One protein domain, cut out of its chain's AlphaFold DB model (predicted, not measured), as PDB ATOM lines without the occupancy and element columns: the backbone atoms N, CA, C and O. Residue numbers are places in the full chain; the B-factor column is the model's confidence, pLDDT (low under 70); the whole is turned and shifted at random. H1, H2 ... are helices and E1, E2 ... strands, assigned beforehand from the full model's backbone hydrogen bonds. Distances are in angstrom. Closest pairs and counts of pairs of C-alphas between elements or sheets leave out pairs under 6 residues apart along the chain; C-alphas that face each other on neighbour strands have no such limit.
ATOM      1  N   TYR A  16     106.113 146.340  79.540       98.50
ATOM      2  CA  TYR A  16     106.609 144.977  79.397       98.50
ATOM      3  C   TYR A  16     105.421 144.035  79.248       98.50
ATOM      4  O   TYR A  16     104.470 144.104  80.033       98.50
ATOM      5  N   CYS A  17     105.485 143.152  78.258       98.31
ATOM      6  CA  CYS A  17     104.558 142.032  78.132       98.31
ATOM      7  C   CYS A  17     105.049 140.847  78.971       98.31
ATOM      8  O   CYS A  17     106.219 140.796  79.361       98.31
ATOM      9  N   VAL A  18     104.167 139.881  79.225       98.44
ATOM     10  CA  VAL A  18     104.480 138.724  80.072       98.44
ATOM     11  C   VAL A  18     104.400 137.446  79.248       98.44
ATOM     12  O   VAL A  18     103.336 137.097  78.744       98.44
ATOM     13  N   LEU A  19     105.526 136.747  79.135       98.25
ATOM     14  CA  LEU A  19     105.576 135.357  78.696       98.25
ATOM     15  C   LEU A  19     105.613 134.471  79.941       98.25
ATOM     16  O   LEU A  19     106.496 134.619  80.782       98.25
ATOM     17  N   MET A  20     104.674 133.548  80.045       96.81
ATOM     18  CA  MET A  20     104.660 132.516  81.071       96.81
ATOM     19  C   MET A  20     105.217 131.217  80.491       96.81
ATOM     20  O   MET A  20     104.872 130.845  79.371       96.81
ATOM     21  N   GLU A  21     106.033 130.520  81.270       95.69
ATOM     22  CA  GLU A  21     106.420 129.125  81.066       95.69
ATOM     23  C   GLU A  21     105.860 128.295  82.225       95.69
ATOM     24  O   GLU A  21     106.092 128.643  83.377       95.69
ATOM     25  N   THR A  22     105.140 127.212  81.942       94.38
ATOM     26  CA  THR A  22     104.615 126.278  82.951       94.38
ATOM     27  C   THR A  22     105.153 124.883  82.681       94.38
ATOM     28  O   THR A  22     104.923 124.357  81.588       94.38
ATOM     29  N   ASN A  23     105.800 124.270  83.673       91.25
ATOM     30  CA  ASN A  23     106.294 122.896  83.594       91.25
ATOM     31  C   ASN A  23     105.484 121.962  84.516       91.25
ATOM     32  O   ASN A  23     105.129 122.308  85.645       91.25
ATOM     33  N   ALA A  24     105.155 120.784  83.985       87.25
ATOM     34  CA  ALA A  24     104.455 119.712  84.678       87.25
ATOM     35  C   ALA A  24     105.281 119.085  85.812       87.25
ATOM     36  O   ALA A  24     104.721 118.769  86.861       87.25
ATOM     37  N   GLU A  25     106.585 118.896  85.595       86.69
ATOM     38  CA  GLU A  25     107.466 118.132  86.480       86.69
ATOM     39  C   GLU A  25     107.701 118.865  87.802       86.69
ATOM     40  O   GLU A  25     107.494 118.298  88.875       86.69
ATOM     41  N   GLU A  26     108.038 120.152  87.742       85.25
ATOM     42  CA  GLU A  26     108.239 120.978  88.934       85.25
ATOM     43  C   GLU A  26     106.923 121.532  89.492       85.25
ATOM     44  O   GLU A  26     106.889 122.026  90.616       85.25
ATOM     45  N   CYS A  27     105.818 121.420  88.741       87.62
ATOM     46  CA  CYS A  27     104.532 122.040  89.081       87.62
ATOM     47  C   CYS A  27     104.678 123.560  89.319       87.62
ATOM     48  O   CYS A  27     104.027 124.154  90.184       87.62
ATOM     49  N   GLU A  28     105.556 124.191  88.540       89.19
ATOM     50  CA  GLU A  28     105.937 125.595  88.660       89.19
ATOM     51  C   GLU A  28     105.576 126.381  87.399       89.19
ATOM     52  O   GLU A  28     105.332 125.840  86.315       89.19
ATOM     53  N   SER A  29     105.506 127.702  87.549       91.81
ATOM     54  CA  SER A  29     105.432 128.612  86.411       91.81
ATOM     55  C   SER A  29     106.367 129.790  86.610       91.81
ATOM     56  O   SER A  29     106.369 130.410  87.675       91.81
ATOM     57  N   TRP A  30     107.114 130.112  85.562       93.19
ATOM     58  CA  TRP A  30     108.050 131.227  85.523       93.19
ATOM     59  C   TRP A  30     107.519 132.312  84.601       93.19
ATOM     60  O   TRP A  30     106.937 132.039  83.548       93.19
ATOM     61  N   TYR A  31     107.730 133.559  85.006       96.25
ATOM     62  CA  TYR A  31     107.305 134.731  84.260       96.25
ATOM     63  C   TYR A  31     108.518 135.479  83.716       96.25
ATOM     64  O   TYR A  31     109.432 135.871  84.449       96.25
ATOM     65  N   TYR A  32     108.483 135.710  82.412       97.06
ATOM     66  CA  TYR A  32     109.466 136.467  81.662       97.06
ATOM     67  C   TYR A  32     108.832 137.774  81.194       97.06
ATOM     68  O   TYR A  32     107.926 137.792  80.358       97.06
ATOM     69  N   PHE A  33     109.306 138.880  81.751       97.94
ATOM     70  CA  PHE A  33     108.855 140.222  81.418       97.94
ATOM     71  C   PHE A  33     109.715 140.758  80.282       97.94
ATOM     72  O   PHE A  33     110.890 141.043  80.488       97.94
ATOM     73  N   ILE A  34     109.149 140.899  79.089       98.19
ATOM     74  CA  ILE A  34     109.898 141.292  77.890       98.19
ATOM     75  C   ILE A  34     109.501 142.711  77.518       98.19
ATOM     76  O   ILE A  34     108.310 143.019  77.411       98.19
ATOM     77  N   ARG A  35     110.490 143.582  77.315       97.75
ATOM     78  CA  ARG A  35     110.245 144.961  76.900       97.75
ATOM     79  C   ARG A  35     109.441 144.998  75.608       97.75
ATOM     80  O   ARG A  35     109.789 144.326  74.638       97.75
ATOM     81  N   ARG A  36     108.382 145.807  75.583       97.62
ATOM     82  CA  ARG A  36     107.498 145.920  74.423       97.62
ATOM     83  C   ARG A  36     108.052 146.860  73.362       97.62
ATOM     84  O   ARG A  36     107.983 146.526  72.180       97.62
ATOM     85  N   GLU A  37     108.584 148.015  73.763       96.81
ATOM     86  CA  GLU A  37     109.041 149.022  72.803       96.81
ATOM     87  C   GLU A  37     110.246 148.525  72.001       96.81
ATOM     88  O   GLU A  37     111.283 148.187  72.570       96.81
ATOM     89  N   GLY A  38     110.119 148.525  70.675       96.81
ATOM     90  CA  GLY A  38     111.143 148.029  69.753       96.81
ATOM     91  C   GLY A  38     111.070 146.524  69.481       96.81
ATOM     92  O   GLY A  38     111.763 146.046  68.584       96.81
ATOM     93  N   ASN A  39     110.215 145.785  70.194       98.31
ATOM     94  CA  ASN A  39     110.043 144.338  70.051       98.31
ATOM     95  C   ASN A  39     108.667 143.943  69.494       98.31
ATOM     96  O   ASN A  39     108.379 142.752  69.371       98.31
ATOM     97  N   GLU A  40     107.809 144.897  69.129       98.38
ATOM     98  CA  GLU A  40     106.391 144.673  68.824       98.38
ATOM     99  C   GLU A  40     106.172 143.648  67.705       98.38
ATOM    100  O   GLU A  40     105.326 142.762  67.830       98.38
ATOM    101  N   GLU A  41     106.945 143.729  66.619       98.50
ATOM    102  CA  GLU A  41     106.820 142.797  65.493       98.50
ATOM    103  C   GLU A  41     107.252 141.372  65.866       98.50
ATOM    104  O   GLU A  41     106.591 140.401  65.485       98.50
ATOM    105  N   ASN A  42     108.339 141.235  66.631       98.69
ATOM    106  CA  ASN A  42     108.863 139.934  67.044       98.69
ATOM    107  C   ASN A  42     107.981 139.293  68.119       98.69
ATOM    108  O   ASN A  42     107.711 138.095  68.040       98.69
ATOM    109  N   LEU A  43     107.457 140.089  69.052       98.69
ATOM    110  CA  LEU A  43     106.478 139.664  70.052       98.69
ATOM    111  C   LEU A  43     105.177 139.203  69.402       98.69
ATOM    112  O   LEU A  43     104.685 138.121  69.711       98.69
ATOM    113  N   LYS A  44     104.654 139.970  68.440       98.69
ATOM    114  CA  LYS A  44     103.471 139.557  67.686       98.69
ATOM    115  C   LYS A  44     103.728 138.257  66.921       98.69
ATOM    116  O   LYS A  44     102.893 137.361  66.933       98.69
ATOM    117  N   HIS A  45     104.887 138.120  66.273       98.69
ATOM    118  CA  HIS A  45     105.240 136.883  65.573       98.69
ATOM    119  C   HIS A  45     105.350 135.674  66.514       98.69
ATOM    120  O   HIS A  45     104.980 134.562  66.129       98.69
ATOM    121  N   LEU A  46     105.861 135.884  67.727       98.62
ATOM    122  CA  LEU A  46     105.920 134.871  68.771       98.62
ATOM    123  C   LEU A  46     104.506 134.467  69.223       98.62
ATOM    124  O   LEU A  46     104.187 133.278  69.194       98.62
ATOM    125  N   GLN A  47     103.638 135.437  69.532       98.56
ATOM    126  CA  GLN A  47     102.244 135.193  69.929       98.56
ATOM    127  C   GLN A  47     101.463 134.445  68.836       98.56
ATOM    128  O   GLN A  47     100.906 133.383  69.106       98.56
ATOM    129  N   ASP A  48     101.532 134.907  67.579       98.50
ATOM    130  CA  ASP A  48     100.867 134.281  66.422       98.50
ATOM    131  C   ASP A  48     101.269 132.794  66.242       98.50
ATOM    132  O   ASP A  48     100.579 132.010  65.577       98.50
ATOM    133  N   GLN A  49     102.444 132.390  66.738       98.31
ATOM    134  CA  GLN A  49     102.876 130.995  66.743       98.31
ATOM    135  C   GLN A  49     102.400 130.248  67.989       98.31
ATOM    136  O   GLN A  49     101.892 129.137  67.838       98.31
ATOM    137  N   LEU A  50     102.538 130.832  69.181       98.12
ATOM    138  CA  LEU A  50     102.090 130.225  70.438       98.12
ATOM    139  C   LEU A  50     100.590 129.903  70.415       98.12
ATOM    140  O   LEU A  50     100.213 128.793  70.775       98.12
ATOM    141  N   GLU A  51      99.752 130.764  69.833       97.88
ATOM    142  CA  GLU A  51      98.303 130.533  69.674       97.88
ATOM    143  C   GLU A  51      97.948 129.296  68.824       97.88
ATOM    144  O   GLU A  51      96.822 128.795  68.852       97.88
ATOM    145  N   LYS A  52      98.903 128.752  68.055       97.94
ATOM    146  CA  LYS A  52      98.722 127.502  67.290       97.94
ATOM    147  C   LYS A  52      98.945 126.252  68.140       97.94
ATOM    148  O   LYS A  52      98.813 125.140  67.601       97.94
ATOM    149  N   VAL A  53      99.339 126.424  69.397       97.50
ATOM    150  CA  VAL A  53      99.599 125.384  70.388       97.50
ATOM    151  C   VAL A  53      98.518 125.485  71.453       97.50
ATOM    152  O   VAL A  53      98.321 126.524  72.069       97.50
ATOM    153  N   ARG A  54      97.785 124.396  71.671       95.62
ATOM    154  CA  ARG A  54      96.847 124.316  72.786       95.62
ATOM    155  C   ARG A  54      97.643 124.072  74.061       95.62
ATOM    156  O   ARG A  54      98.463 123.154  74.087       95.62
ATOM    157  N   MET A  55      97.364 124.857  75.096       92.25
ATOM    158  CA  MET A  55      97.961 124.678  76.414       92.25
ATOM    159  C   MET A  55      97.527 123.328  77.001       92.25
ATOM    160  O   MET A  55      96.351 123.107  77.289       92.25
ATOM    161  N   GLU A  56      98.478 122.407  77.113       93.31
ATOM    162  CA  GLU A  56      98.310 121.075  77.689       93.31
ATOM    163  C   GLU A  56      99.531 120.786  78.551       93.31
ATOM    164  O   GLU A  56     100.651 120.833  78.055       93.31
ATOM    165  N   ILE A  57      99.315 120.466  79.821       89.69
ATOM    166  CA  ILE A  57     100.397 120.038  80.703       89.69
ATOM    167  C   ILE A  57     100.781 118.611  80.302       89.69
ATOM    168  O   ILE A  57      99.941 117.712  80.341       89.69
ATOM    169  N   ILE A  58     102.018 118.438  79.839       89.56
ATOM    170  CA  ILE A  58     102.590 117.158  79.418       89.56
ATOM    171  C   ILE A  58     103.892 116.981  80.192       89.56
ATOM    172  O   ILE A  58     104.688 117.915  80.247       89.56
ATOM    173  N   ASP A  59     104.103 115.790  80.743       89.44
ATOM    174  CA  ASP A  59     105.348 115.435  81.425       89.44
ATOM    175  C   ASP A  59     106.569 115.705  80.523       89.44
ATOM    176  O   ASP A  59     106.497 115.572  79.295       89.44
ATOM    177  N   ASP A  60     107.679 116.115  81.138       89.81
ATOM    178  CA  ASP A  60     108.959 116.480  80.509       89.81
ATOM    179  C   ASP A  60     108.940 117.718  79.585       89.81
ATOM    180  O   ASP A  60     109.953 118.027  78.942       89.81
ATOM    181  N   TYR A  61     107.814 118.431  79.459       94.06
ATOM    182  CA  TYR A  61     107.724 119.603  78.589       94.06
ATOM    183  C   TYR A  61     107.043 120.798  79.245       94.06
ATOM    184  O   TYR A  61     105.946 120.709  79.795       94.06
ATOM    185  N   SER A  62     107.633 121.968  79.023       94.81
ATOM    186  CA  SER A  62     106.992 123.232  79.342       94.81
ATOM    187  C   SER A  62     105.972 123.650  78.281       94.81
ATOM    188  O   SER A  62     106.157 123.448  77.072       94.81
ATOM    189  N   THR A  63     104.912 124.314  78.732       95.62
ATOM    190  CA  THR A  63     103.979 125.065  77.884       95.62
ATOM    191  C   THR A  63     104.084 126.555  78.135       95.62
ATOM    192  O   THR A  63     104.584 126.978  79.172       95.62
ATOM    193  N   PHE A  64     103.649 127.348  77.158       97.56
ATOM    194  CA  PHE A  64     103.896 128.782  77.144       97.56
ATOM    195  C   PHE A  64     102.641 129.544  76.765       97.56
ATOM    196  O   PHE A  64     101.893 129.101  75.890       97.56
ATOM    197  N   ASP A  65     102.469 130.709  77.376       97.62
ATOM    198  CA  ASP A  65     101.435 131.676  77.020       97.62
ATOM    199  C   ASP A  65     101.997 133.098  77.069       97.62
ATOM    200  O   ASP A  65     102.861 133.397  77.894       97.62
ATOM    201  N   LEU A  66     101.538 133.964  76.169       98.38
ATOM    202  CA  LEU A  66     102.066 135.317  75.997       98.38
ATOM    203  C   LEU A  66     100.934 136.341  75.999       98.38
ATOM    204  O   LEU A  66     100.132 136.401  75.063       98.38
ATOM    205  N   ASP A  67     100.936 137.206  77.013       98.12
ATOM    206  CA  ASP A  67      99.999 138.318  77.132       98.12
ATOM    207  C   ASP A  67     100.620 139.609  76.577       98.12
ATOM    208  O   ASP A  67     101.489 140.225  77.201       98.12
ATOM    209  N   LEU A  68     100.168 140.016  75.385       97.75
ATOM    210  CA  LEU A  68     100.539 141.292  74.755       97.75
ATOM    211  C   LEU A  68      99.580 142.448  75.090       97.75
ATOM    212  O   LEU A  68      99.844 143.600  74.720       97.75
ATOM    213  N   GLU A  69      98.455 142.166  75.751       97.12
ATOM    214  CA  GLU A  69      97.401 143.141  76.033       97.12
ATOM    215  C   GLU A  69      97.600 143.792  77.406       97.12
ATOM    216  O   GLU A  69      97.600 145.026  77.515       97.12
ATOM    217  N   HIS A  70      97.832 142.988  78.446       97.38
ATOM    218  CA  HIS A  70      97.975 143.455  79.825       97.38
ATOM    219  C   HIS A  70      99.443 143.658  80.191       97.38
ATOM    220  O   HIS A  70     100.073 142.868  80.891       97.38
ATOM    221  N   ASN A  71      99.984 144.778  79.722       97.19
ATOM    222  CA  ASN A  71     101.363 145.143  80.011       97.19
ATOM    223  C   ASN A  71     101.549 145.570  81.473       97.19
ATOM    224  O   ASN A  71     100.676 146.196  82.086       97.19
ATOM    225  N   VAL A  72     102.738 145.304  82.003       97.31
ATOM    226  CA  VAL A  72     103.202 145.819  83.293       97.31
ATOM    227  C   VAL A  72     104.285 146.870  83.082       97.31
ATOM    228  O   VAL A  72     104.983 146.886  82.073       97.31
ATOM    229  N   ARG A  73     104.453 147.762  84.058       97.81
ATOM    230  CA  ARG A  73     105.532 148.756  84.019       97.81
ATOM    231  C   ARG A  73     106.867 148.111  84.363       97.81
ATOM    232  O   ARG A  73     106.903 147.199  85.187       97.81
ATOM    233  N   ALA A  74     107.959 148.681  83.859       96.56
ATOM    234  CA  ALA A  74     109.329 148.265  84.180       96.56
ATOM    235  C   ALA A  74     109.591 148.050  85.684       96.56
ATOM    236  O   ALA A  74     110.220 147.069  86.068       96.56
ATOM    237  N   THR A  75     109.074 148.934  86.547       96.12
ATOM    238  CA  THR A  75     109.220 148.813  88.008       96.12
ATOM    239  C   THR A  75     108.510 147.581  88.555       96.12
ATOM    240  O   THR A  75     109.069 146.871  89.377       96.12
ATOM    241  N   THR A  76     107.298 147.295  88.072       96.81
ATOM    242  CA  THR A  76     106.540 146.107  88.475       96.81
ATOM    243  C   THR A  76     107.205 144.841  87.955       96.81
ATOM    244  O   THR A  76     107.341 143.892  88.712       96.81
ATOM    245  N   ALA A  77     107.674 144.839  86.705       96.62
ATOM    246  CA  ALA A  77     108.457 143.733  86.164       96.62
ATOM    247  C   ALA A  77     109.691 143.448  87.039       96.62
ATOM    248  O   ALA A  77     109.914 142.302  87.415       96.62
ATOM    249  N   LYS A  78     110.435 144.487  87.450       94.69
ATOM    250  CA  LYS A  78     111.599 144.354  88.340       94.69
ATOM    251  C   LYS A  78     111.233 143.906  89.758       94.69
ATOM    252  O   LYS A  78     111.964 143.134  90.361       94.69
ATOM    253  N   ASP A  79     110.116 144.363  90.311       95.19
ATOM    254  CA  ASP A  79     109.662 143.876  91.617       95.19
ATOM    255  C   ASP A  79     109.254 142.393  91.541       95.19
ATOM    256  O   ASP A  79     109.522 141.630  92.469       95.19
ATOM    257  N   MET A  80     108.675 141.957  90.419       94.94
ATOM    258  CA  MET A  80     108.281 140.565  90.193       94.94
ATOM    259  C   MET A  80     109.468 139.613  89.985       94.94
ATOM    260  O   MET A  80     109.332 138.430  90.306       94.94
ATOM    261  N   THR A  81     110.638 140.091  89.534       92.88
ATOM    262  CA  THR A  81     111.857 139.253  89.492       92.88
ATOM    263  C   THR A  81     112.355 138.864  90.884       92.88
ATOM    264  O   THR A  81     113.082 137.890  91.025       92.88
ATOM    265  N   LYS A  82     111.925 139.585  91.926       91.56
ATOM    266  CA  LYS A  82     112.268 139.308  93.330       91.56
ATOM    267  C   LYS A  82     111.300 138.335  94.007       91.56
ATOM    268  O   LYS A  82     111.507 137.977  95.163       91.56
ATOM    269  N   VAL A  83     110.210 137.961  93.334       91.44
ATOM    270  CA  VAL A  83     109.232 137.014  93.875       91.44
ATOM    271  C   VAL A  83     109.749 135.598  93.649       91.44
ATOM    272  O   VAL A  83     109.719 135.094  92.532       91.44
ATOM    273  N   GLU A  84     110.184 134.963  94.735       83.19
ATOM    274  CA  GLU A  84     110.690 133.592  94.761       83.19
ATOM    275  C   GLU A  84     109.807 132.752  95.692       83.19
ATOM    276  O   GLU A  84     109.871 132.861  96.919       83.19
ATOM    277  N   LEU A  85     108.917 131.947  95.111       83.31
ATOM    278  CA  LEU A  85     107.998 131.088  95.857       83.31
ATOM    279  C   LEU A  85     108.186 129.651  95.394       83.31
ATOM    280  O   LEU A  85     107.671 129.306  94.341       83.31
ATOM    281  N   ASN A  86     108.894 128.843  96.198       75.88
ATOM    282  CA  ASN A  86     109.192 127.440  95.886       75.88
ATOM    283  C   ASN A  86     109.691 127.308  94.442       75.88
ATOM    284  O   ASN A  86     108.973 126.769  93.616       75.88
ATOM    285  N   SER A  87     110.831 127.934  94.146       74.62
ATOM    286  CA  SER A  87     111.289 128.149  92.778       74.62
ATOM    287  C   SER A  87     112.596 127.409  92.532       74.62
ATOM    288  O   SER A  87     113.562 127.607  93.273       74.62
ATOM    289  N   VAL A  88     112.653 126.629  91.456       77.25
ATOM    290  CA  VAL A  88     113.921 126.119  90.906       77.25
ATOM    291  C   VAL A  88     114.591 127.113  89.949       77.25
ATOM    292  O   VAL A  88     115.761 126.948  89.608       77.25
ATOM    293  N   SER A  89     113.860 128.144  89.510       82.06
ATOM    294  CA  SER A  89     114.327 129.164  88.568       82.06
ATOM    295  C   SER A  89     113.617 130.502  88.774       82.06
ATOM    296  O   SER A  89     112.449 130.567  89.145       82.06
ATOM    297  N   PHE A  90     114.321 131.595  88.494       87.12
ATOM    298  CA  PHE A  90     113.844 132.944  88.787       87.12
ATOM    299  C   PHE A  90     112.999 133.526  87.651       87.12
ATOM    300  O   PHE A  90     113.285 133.335  86.467       87.12
ATOM    301  N   ASN A  91     112.003 134.337  88.020       93.31
ATOM    302  CA  ASN A  91     111.362 135.257  87.083       93.31
ATOM    303  C   ASN A  91     112.408 136.240  86.543       93.31
ATOM    304  O   ASN A  91     113.255 136.728  87.294       93.31
ATOM    305  N   ARG A  92     112.334 136.582  85.255       93.81
ATOM    306  CA  ARG A  92     113.329 137.460  84.615       93.81
ATOM    307  C   ARG A  92     112.675 138.622  83.896       93.81
ATOM    308  O   ARG A  92     111.575 138.503  83.366       93.81
ATOM    309  N   LYS A  93     113.387 139.742  83.868       95.31
ATOM    310  CA  LYS A  93     113.049 140.937  83.100       95.31
ATOM    311  C   LYS A  93     114.102 141.106  82.008       95.31
ATOM    312  O   LYS A  93     115.285 141.037  82.315       95.31
ATOM    313  N   PHE A  94     113.645 141.289  80.774       96.44
ATOM    314  CA  PHE A  94     114.457 141.407  79.568       96.44
ATOM    315  C   PHE A  94     114.247 142.787  78.942       96.44
ATOM    316  O   PHE A  94     113.154 143.104  78.458       96.44
ATOM    317  N   ASP A  95     115.299 143.599  78.966       96.62
ATOM    318  CA  ASP A  95     115.304 145.003  78.530       96.62
ATOM    319  C   ASP A  95     115.772 145.182  77.084       96.62
ATOM    320  O   ASP A  95     115.566 146.242  76.475       96.62
ATOM    321  N   GLY A  96     116.410 144.141  76.561       96.00
ATOM    322  CA  GLY A  96     117.038 144.078  75.264       96.00
ATOM    323  C   GLY A  96     116.072 143.817  74.112       96.00
ATOM    324  O   GLY A  96     114.843 143.888  74.211       96.00
ATOM    325  N   THR A  97     116.667 143.516  72.964       97.69
ATOM    326  CA  THR A  97     115.961 143.285  71.706       97.69
ATOM    327  C   THR A  97     115.692 141.798  71.514       97.69
ATOM    328  O   THR A  97     116.618 140.994  71.394       97.69
ATOM    329  N   LEU A  98     114.417 141.430  71.428       98.38
ATOM    330  CA  LEU A  98     113.975 140.088  71.087       98.38
ATOM    331  C   LEU A  98     114.253 139.819  69.610       98.38
ATOM    332  O   LEU A  98     113.729 140.499  68.728       98.38
ATOM    333  N   LYS A  99     115.033 138.783  69.320       98.38
ATOM    334  CA  LYS A  99     115.210 138.243  67.972       98.38
ATOM    335  C   LYS A  99     113.956 137.495  67.544       98.38
ATOM    336  O   LYS A  99     113.244 136.901  68.348       98.38
ATOM    337  N   ARG A 100     113.719 137.456  66.235       98.12
ATOM    338  CA  ARG A 100     112.634 136.658  65.666       98.12
ATOM    339  C   ARG A 100     112.853 135.169  65.952       98.12
ATOM    340  O   ARG A 100     113.865 134.610  65.534       98.12
ATOM    341  N   ILE A 101     111.881 134.533  66.599       98.25
ATOM    342  CA  ILE A 101     111.894 133.099  66.914       98.25
ATOM    343  C   ILE A 101     110.921 132.384  65.977       98.25
ATOM    344  O   ILE A 101     109.764 132.783  65.886       98.25
ATOM    345  N   ASP A 102     111.374 131.336  65.291       98.19
ATOM    346  CA  ASP A 102     110.530 130.481  64.447       98.19
ATOM    347  C   ASP A 102     110.550 129.050  64.994       98.19
ATOM    348  O   ASP A 102     111.604 128.411  65.067       98.19
ATOM    349  N   PHE A 103     109.384 128.535  65.387       98.19
ATOM    350  CA  PHE A 103     109.263 127.187  65.946       98.19
ATOM    351  C   PHE A 103     109.291 126.080  64.884       98.19
ATOM    352  O   PHE A 103     109.346 124.891  65.218       98.19
ATOM    353  N   GLY A 104     109.228 126.427  63.596       97.81
ATOM    354  CA  GLY A 104     109.306 125.477  62.491       97.81
ATOM    355  C   GLY A 104     108.136 124.491  62.465       97.81
ATOM    356  O   GLY A 104     108.328 123.295  62.201       97.81
ATOM    357  N   PHE A 105     106.924 124.948  62.797       98.06
ATOM    358  CA  PHE A 105     105.721 124.115  62.756       98.06
ATOM    359  C   PHE A 105     105.398 123.651  61.336       98.06
ATOM    360  O   PHE A 105     105.441 124.413  60.372       98.06
ATOM    361  N   LYS A 106     105.020 122.381  61.222       97.88
ATOM    362  CA  LYS A 106     104.493 121.772  60.001       97.88
ATOM    363  C   LYS A 106     102.974 121.685  60.102       97.88
ATOM    364  O   LYS A 106     102.416 121.575  61.191       97.88
ATOM    365  N   SER A 107     102.298 121.689  58.956       96.12
ATOM    366  CA  SER A 107     100.829 121.628  58.888       96.12
ATOM    367  C   SER A 107     100.231 120.366  59.521       96.12
ATOM    368  O   SER A 107      99.092 120.397  59.974       96.12
ATOM    369  N   ASN A 108     100.995 119.272  59.572       96.81
ATOM    370  CA  ASN A 108     100.595 117.988  60.146       96.81
ATOM    371  C   ASN A 108     101.200 117.712  61.536       96.81
ATOM    372  O   ASN A 108     101.132 116.577  62.012       96.81
ATOM    373  N   ASP A 109     101.821 118.706  62.179       98.31
ATOM    374  CA  ASP A 109     102.285 118.534  63.555       98.31
ATOM    375  C   ASP A 109     101.086 118.425  64.505       98.31
ATOM    376  O   ASP A 109     100.219 119.303  64.545       98.31
ATOM    377  N   SER A 110     101.065 117.356  65.304       97.75
ATOM    378  CA  SER A 110     100.150 117.227  66.440       97.75
ATOM    379  C   SER A 110     100.471 118.264  67.519       97.75
ATOM    380  O   SER A 110     101.566 118.830  67.539       97.75
ATOM    381  N   ASN A 111      99.539 118.488  68.451       97.75
ATOM    382  CA  ASN A 111      99.750 119.452  69.531       97.75
ATOM    383  C   ASN A 111     101.007 119.134  70.357       97.75
ATOM    384  O   ASN A 111     101.876 119.990  70.487       97.75
ATOM    385  N   SER A 112     101.189 117.879  70.778       96.50
ATOM    386  CA  SER A 112     102.374 117.445  71.533       96.50
ATOM    387  C   SER A 112     103.685 117.653  70.759       96.50
ATOM    388  O   SER A 112     104.701 118.026  71.339       96.50
ATOM    389  N   LYS A 113     103.683 117.483  69.424       97.44
ATOM    390  CA  LYS A 113     104.859 117.798  68.589       97.44
ATOM    391  C   LYS A 113     105.166 119.292  68.580       97.44
ATOM    392  O   LYS A 113     106.339 119.660  68.572       97.44
ATOM    393  N   LYS A 114     104.137 120.143  68.558       98.31
ATOM    394  CA  LYS A 114     104.312 121.595  68.648       98.31
ATOM    395  C   LYS A 114     104.839 121.995  70.023       98.31
ATOM    396  O   LYS A 114     105.850 122.682  70.060       98.31
ATOM    397  N   ILE A 115     104.251 121.487  71.111       97.56
ATOM    398  CA  ILE A 115     104.726 121.709  72.490       97.56
ATOM    399  C   ILE A 115     106.212 121.364  72.603       97.56
ATOM    400  O   ILE A 115     107.012 122.220  72.960       97.56
ATOM    401  N   ARG A 116     106.617 120.168  72.158       96.50
ATOM    402  CA  ARG A 116     108.028 119.755  72.160       96.50
ATOM    403  C   ARG A 116     108.944 120.713  71.392       96.50
ATOM    404  O   ARG A 116     110.079 120.933  71.803       96.50
ATOM    405  N   LYS A 117     108.492 121.262  70.261       97.81
ATOM    406  CA  LYS A 117     109.272 122.237  69.478       97.81
ATOM    407  C   LYS A 117     109.414 123.571  70.202       97.81
ATOM    408  O   LYS A 117     110.515 124.112  70.202       97.81
ATOM    409  N   VAL A 118     108.340 124.063  70.819       97.75
ATOM    410  CA  VAL A 118     108.378 125.289  71.627       97.75
ATOM    411  C   VAL A 118     109.298 125.086  72.828       97.75
ATOM    412  O   VAL A 118     110.268 125.820  72.968       97.75
ATOM    413  N   CYS A 119     109.077 124.032  73.618       96.44
ATOM    414  CA  CYS A 119     109.890 123.701  74.787       96.44
ATOM    415  C   CYS A 119     111.374 123.524  74.434       96.44
ATOM    416  O   CYS A 119     112.240 123.994  75.161       96.44
ATOM    417  N   LYS A 120     111.702 122.923  73.282       96.50
ATOM    418  CA  LYS A 120     113.097 122.806  72.827       96.50
ATOM    419  C   LYS A 120     113.775 124.163  72.595       96.50
ATOM    420  O   LYS A 120     115.001 124.231  72.668       96.50
ATOM    421  N   LEU A 121     113.024 125.196  72.227       97.62
ATOM    422  CA  LEU A 121     113.579 126.508  71.895       97.62
ATOM    423  C   LEU A 121     113.507 127.486  73.067       97.62
ATOM    424  O   LEU A 121     114.449 128.245  73.237       97.62
ATOM    425  N   LEU A 122     112.429 127.458  73.849       97.06
ATOM    426  CA  LEU A 122     112.179 128.429  74.916       97.06
ATOM    427  C   LEU A 122     112.305 127.859  76.325       97.06
ATOM    428  O   LEU A 122     112.524 128.628  77.252       97.06
ATOM    429  N   GLY A 123     112.145 126.544  76.481       94.31
ATOM    430  CA  GLY A 123     112.052 125.920  77.795       94.31
ATOM    431  C   GLY A 123     113.321 126.038  78.605       94.31
ATOM    432  O   GLY A 123     114.414 126.161  78.049       94.31
ATOM    433  N   MET A 124     113.144 125.975  79.922       90.69
ATOM    434  CA  MET A 124     114.201 126.158  80.912       90.69
ATOM    435  C   MET A 124     114.847 127.545  80.798       90.69
ATOM    436  O   MET A 124     116.065 127.684  80.898       90.69
ATOM    437  N   GLY A 125     114.040 128.578  80.529       91.38
ATOM    438  CA  GLY A 125     114.508 129.964  80.466       91.38
ATOM    439  C   GLY A 125     115.363 130.324  79.248       91.38
ATOM    440  O   GLY A 125     115.903 131.428  79.207       91.38
ATOM    441  N   ARG A 126     115.434 129.456  78.228       95.38
ATOM    442  CA  ARG A 126     116.256 129.640  77.012       95.38
ATOM    443  C   ARG A 126     115.796 130.762  76.087       95.38
ATOM    444  O   ARG A 126     116.394 130.996  75.037       95.38
ATOM    445  N   ILE A 127     114.735 131.477  76.453       96.12
ATOM    446  CA  ILE A 127     114.370 132.722  75.779       96.12
ATOM    447  C   ILE A 127     115.500 133.762  75.824       96.12
ATOM    448  O   ILE A 127     115.616 134.563  74.898       96.12
ATOM    449  N   ASP A 128     116.369 133.721  76.835       94.44
ATOM    450  CA  ASP A 128     117.517 134.622  76.949       94.44
ATOM    451  C   ASP A 128     118.514 134.502  75.781       94.44
ATOM    452  O   ASP A 128     119.077 135.508  75.354       94.44
ATOM    453  N   GLU A 129     118.643 133.324  75.161       96.81
ATOM    454  CA  GLU A 129     119.429 133.105  73.933       96.81
ATOM    455  C   GLU A 129     118.938 133.975  72.751       96.81
ATOM    456  O   GLU A 129     119.682 134.265  71.797       96.81
ATOM    457  N   TYR A 130     117.679 134.418  72.808       97.88
ATOM    458  CA  TYR A 130     117.022 135.225  71.784       97.88
ATOM    459  C   TYR A 130     116.953 136.709  72.124       97.88
ATOM    460  O   TYR A 130     116.480 137.467  71.282       97.88
ATOM    461  N   ILE A 131     117.456 137.148  73.277       97.38
ATOM    462  CA  ILE A 131     117.533 138.570  73.611       97.38
ATOM    463  C   ILE A 131     118.960 139.080  73.363       97.38
ATOM    464  O   ILE A 131     119.941 138.436  73.728       97.38
ATOM    465  N   SER A 132     119.105 140.214  72.676       95.81
ATOM    466  CA  SER A 132     120.385 140.924  72.529       95.81
ATOM    467  C   SER A 132     120.363 142.263  73.248       95.81
ATOM    468  O   SER A 132     119.294 142.800  73.505       95.81
ATOM    469  N   ASP A 133     121.541 142.827  73.519       93.06
ATOM    470  CA  ASP A 133     121.671 144.185  74.071       93.06
ATOM    471  C   ASP A 133     120.957 144.356  75.428       93.06
ATOM    472  O   ASP A 133     120.366 145.397  75.706       93.06
ATOM    473  N   GLU A 134     120.996 143.303  76.252       91.12
ATOM    474  CA  GLU A 134     120.441 143.294  77.607       91.12
ATOM    475  C   GLU A 134     121.116 144.335  78.507       91.12
ATOM    476  O   GLU A 134     122.345 144.425  78.569       91.12
TER     477      GLU A 134
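This is residues 16 to 134 of the 201 residues of an uncharacterized protein of viral metagenome (UniProt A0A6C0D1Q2). A strongly twisted sheet of four strands has the helix H1 over one face and the short helix H2 on the other, where the sheet curls round it: three layers. H3 and H4 only graze the sheet. The printed part has 119 residues, with named elements in the order E1 E2 H1 E3 H2 E4 H3 H4; the class is mixed, and so is the sheet, ordered E3 E1 E2 E4. The whole is compact, with a radius of gyration of the C-alphas of 13.8 A and spans of 42 by 34 by 24 A.

Start at the antiparallel hairpin of E1, residues 16 to 23, and E2, residues 28 to 35, where N 19 and O 32 are 2.9 A apart. Edge strand E3, residues 62 to 73, is antiparallel to E1, with N 20 and O 65 at 2.8 A, and bends by 86 degrees at residue 69. Edge strand E4, residues 92 to 94, is parallel to E2, with N 33 and O 92 at 2.8 A. H1, residues 40 to 50, is over E3 and E1 at a height over the sheet of 9.1 A; its closest C-alphas to E3 are Gln 47 and Leu 66, 6.1 A. On the opposite face is H2, residues 74 to 80; its closest C-alphas to E2 are Ala 77 and Phe 33, 5.9 A. E2, H1, E3 and E3, H2, E4 are split strand-helix-strand units, other strands lying between their two, with right-handed crossovers. H3, residues 111 to 122, grazes the sheet with residues 114 to 122, and H4, residues 126 to 130, with 127 to 128. Each O i to N i+4 pair is within hydrogen-bond range in H1, H2 and H3; H4 has 0 of 1, but 2 of 2 O i to N i+3 pairs.

Find C-alpha 16 at (106.609, 144.977, 79.397), where E1 begins its 22.5 A; E2 measures 23.1 A, E3 26.0 A, H1 15.2 A and H3 16.3 A. H4 ends at C-alpha 130, (117.022, 135.225, 71.784).

The farthest C-alphas, Thr 75 and Asn 108, are 42.4 A apart. The printed part has no cut; the links H1 to E3, H2 to E4 and E4 to H3 are long. No printed residue is under 70 in pLDDT.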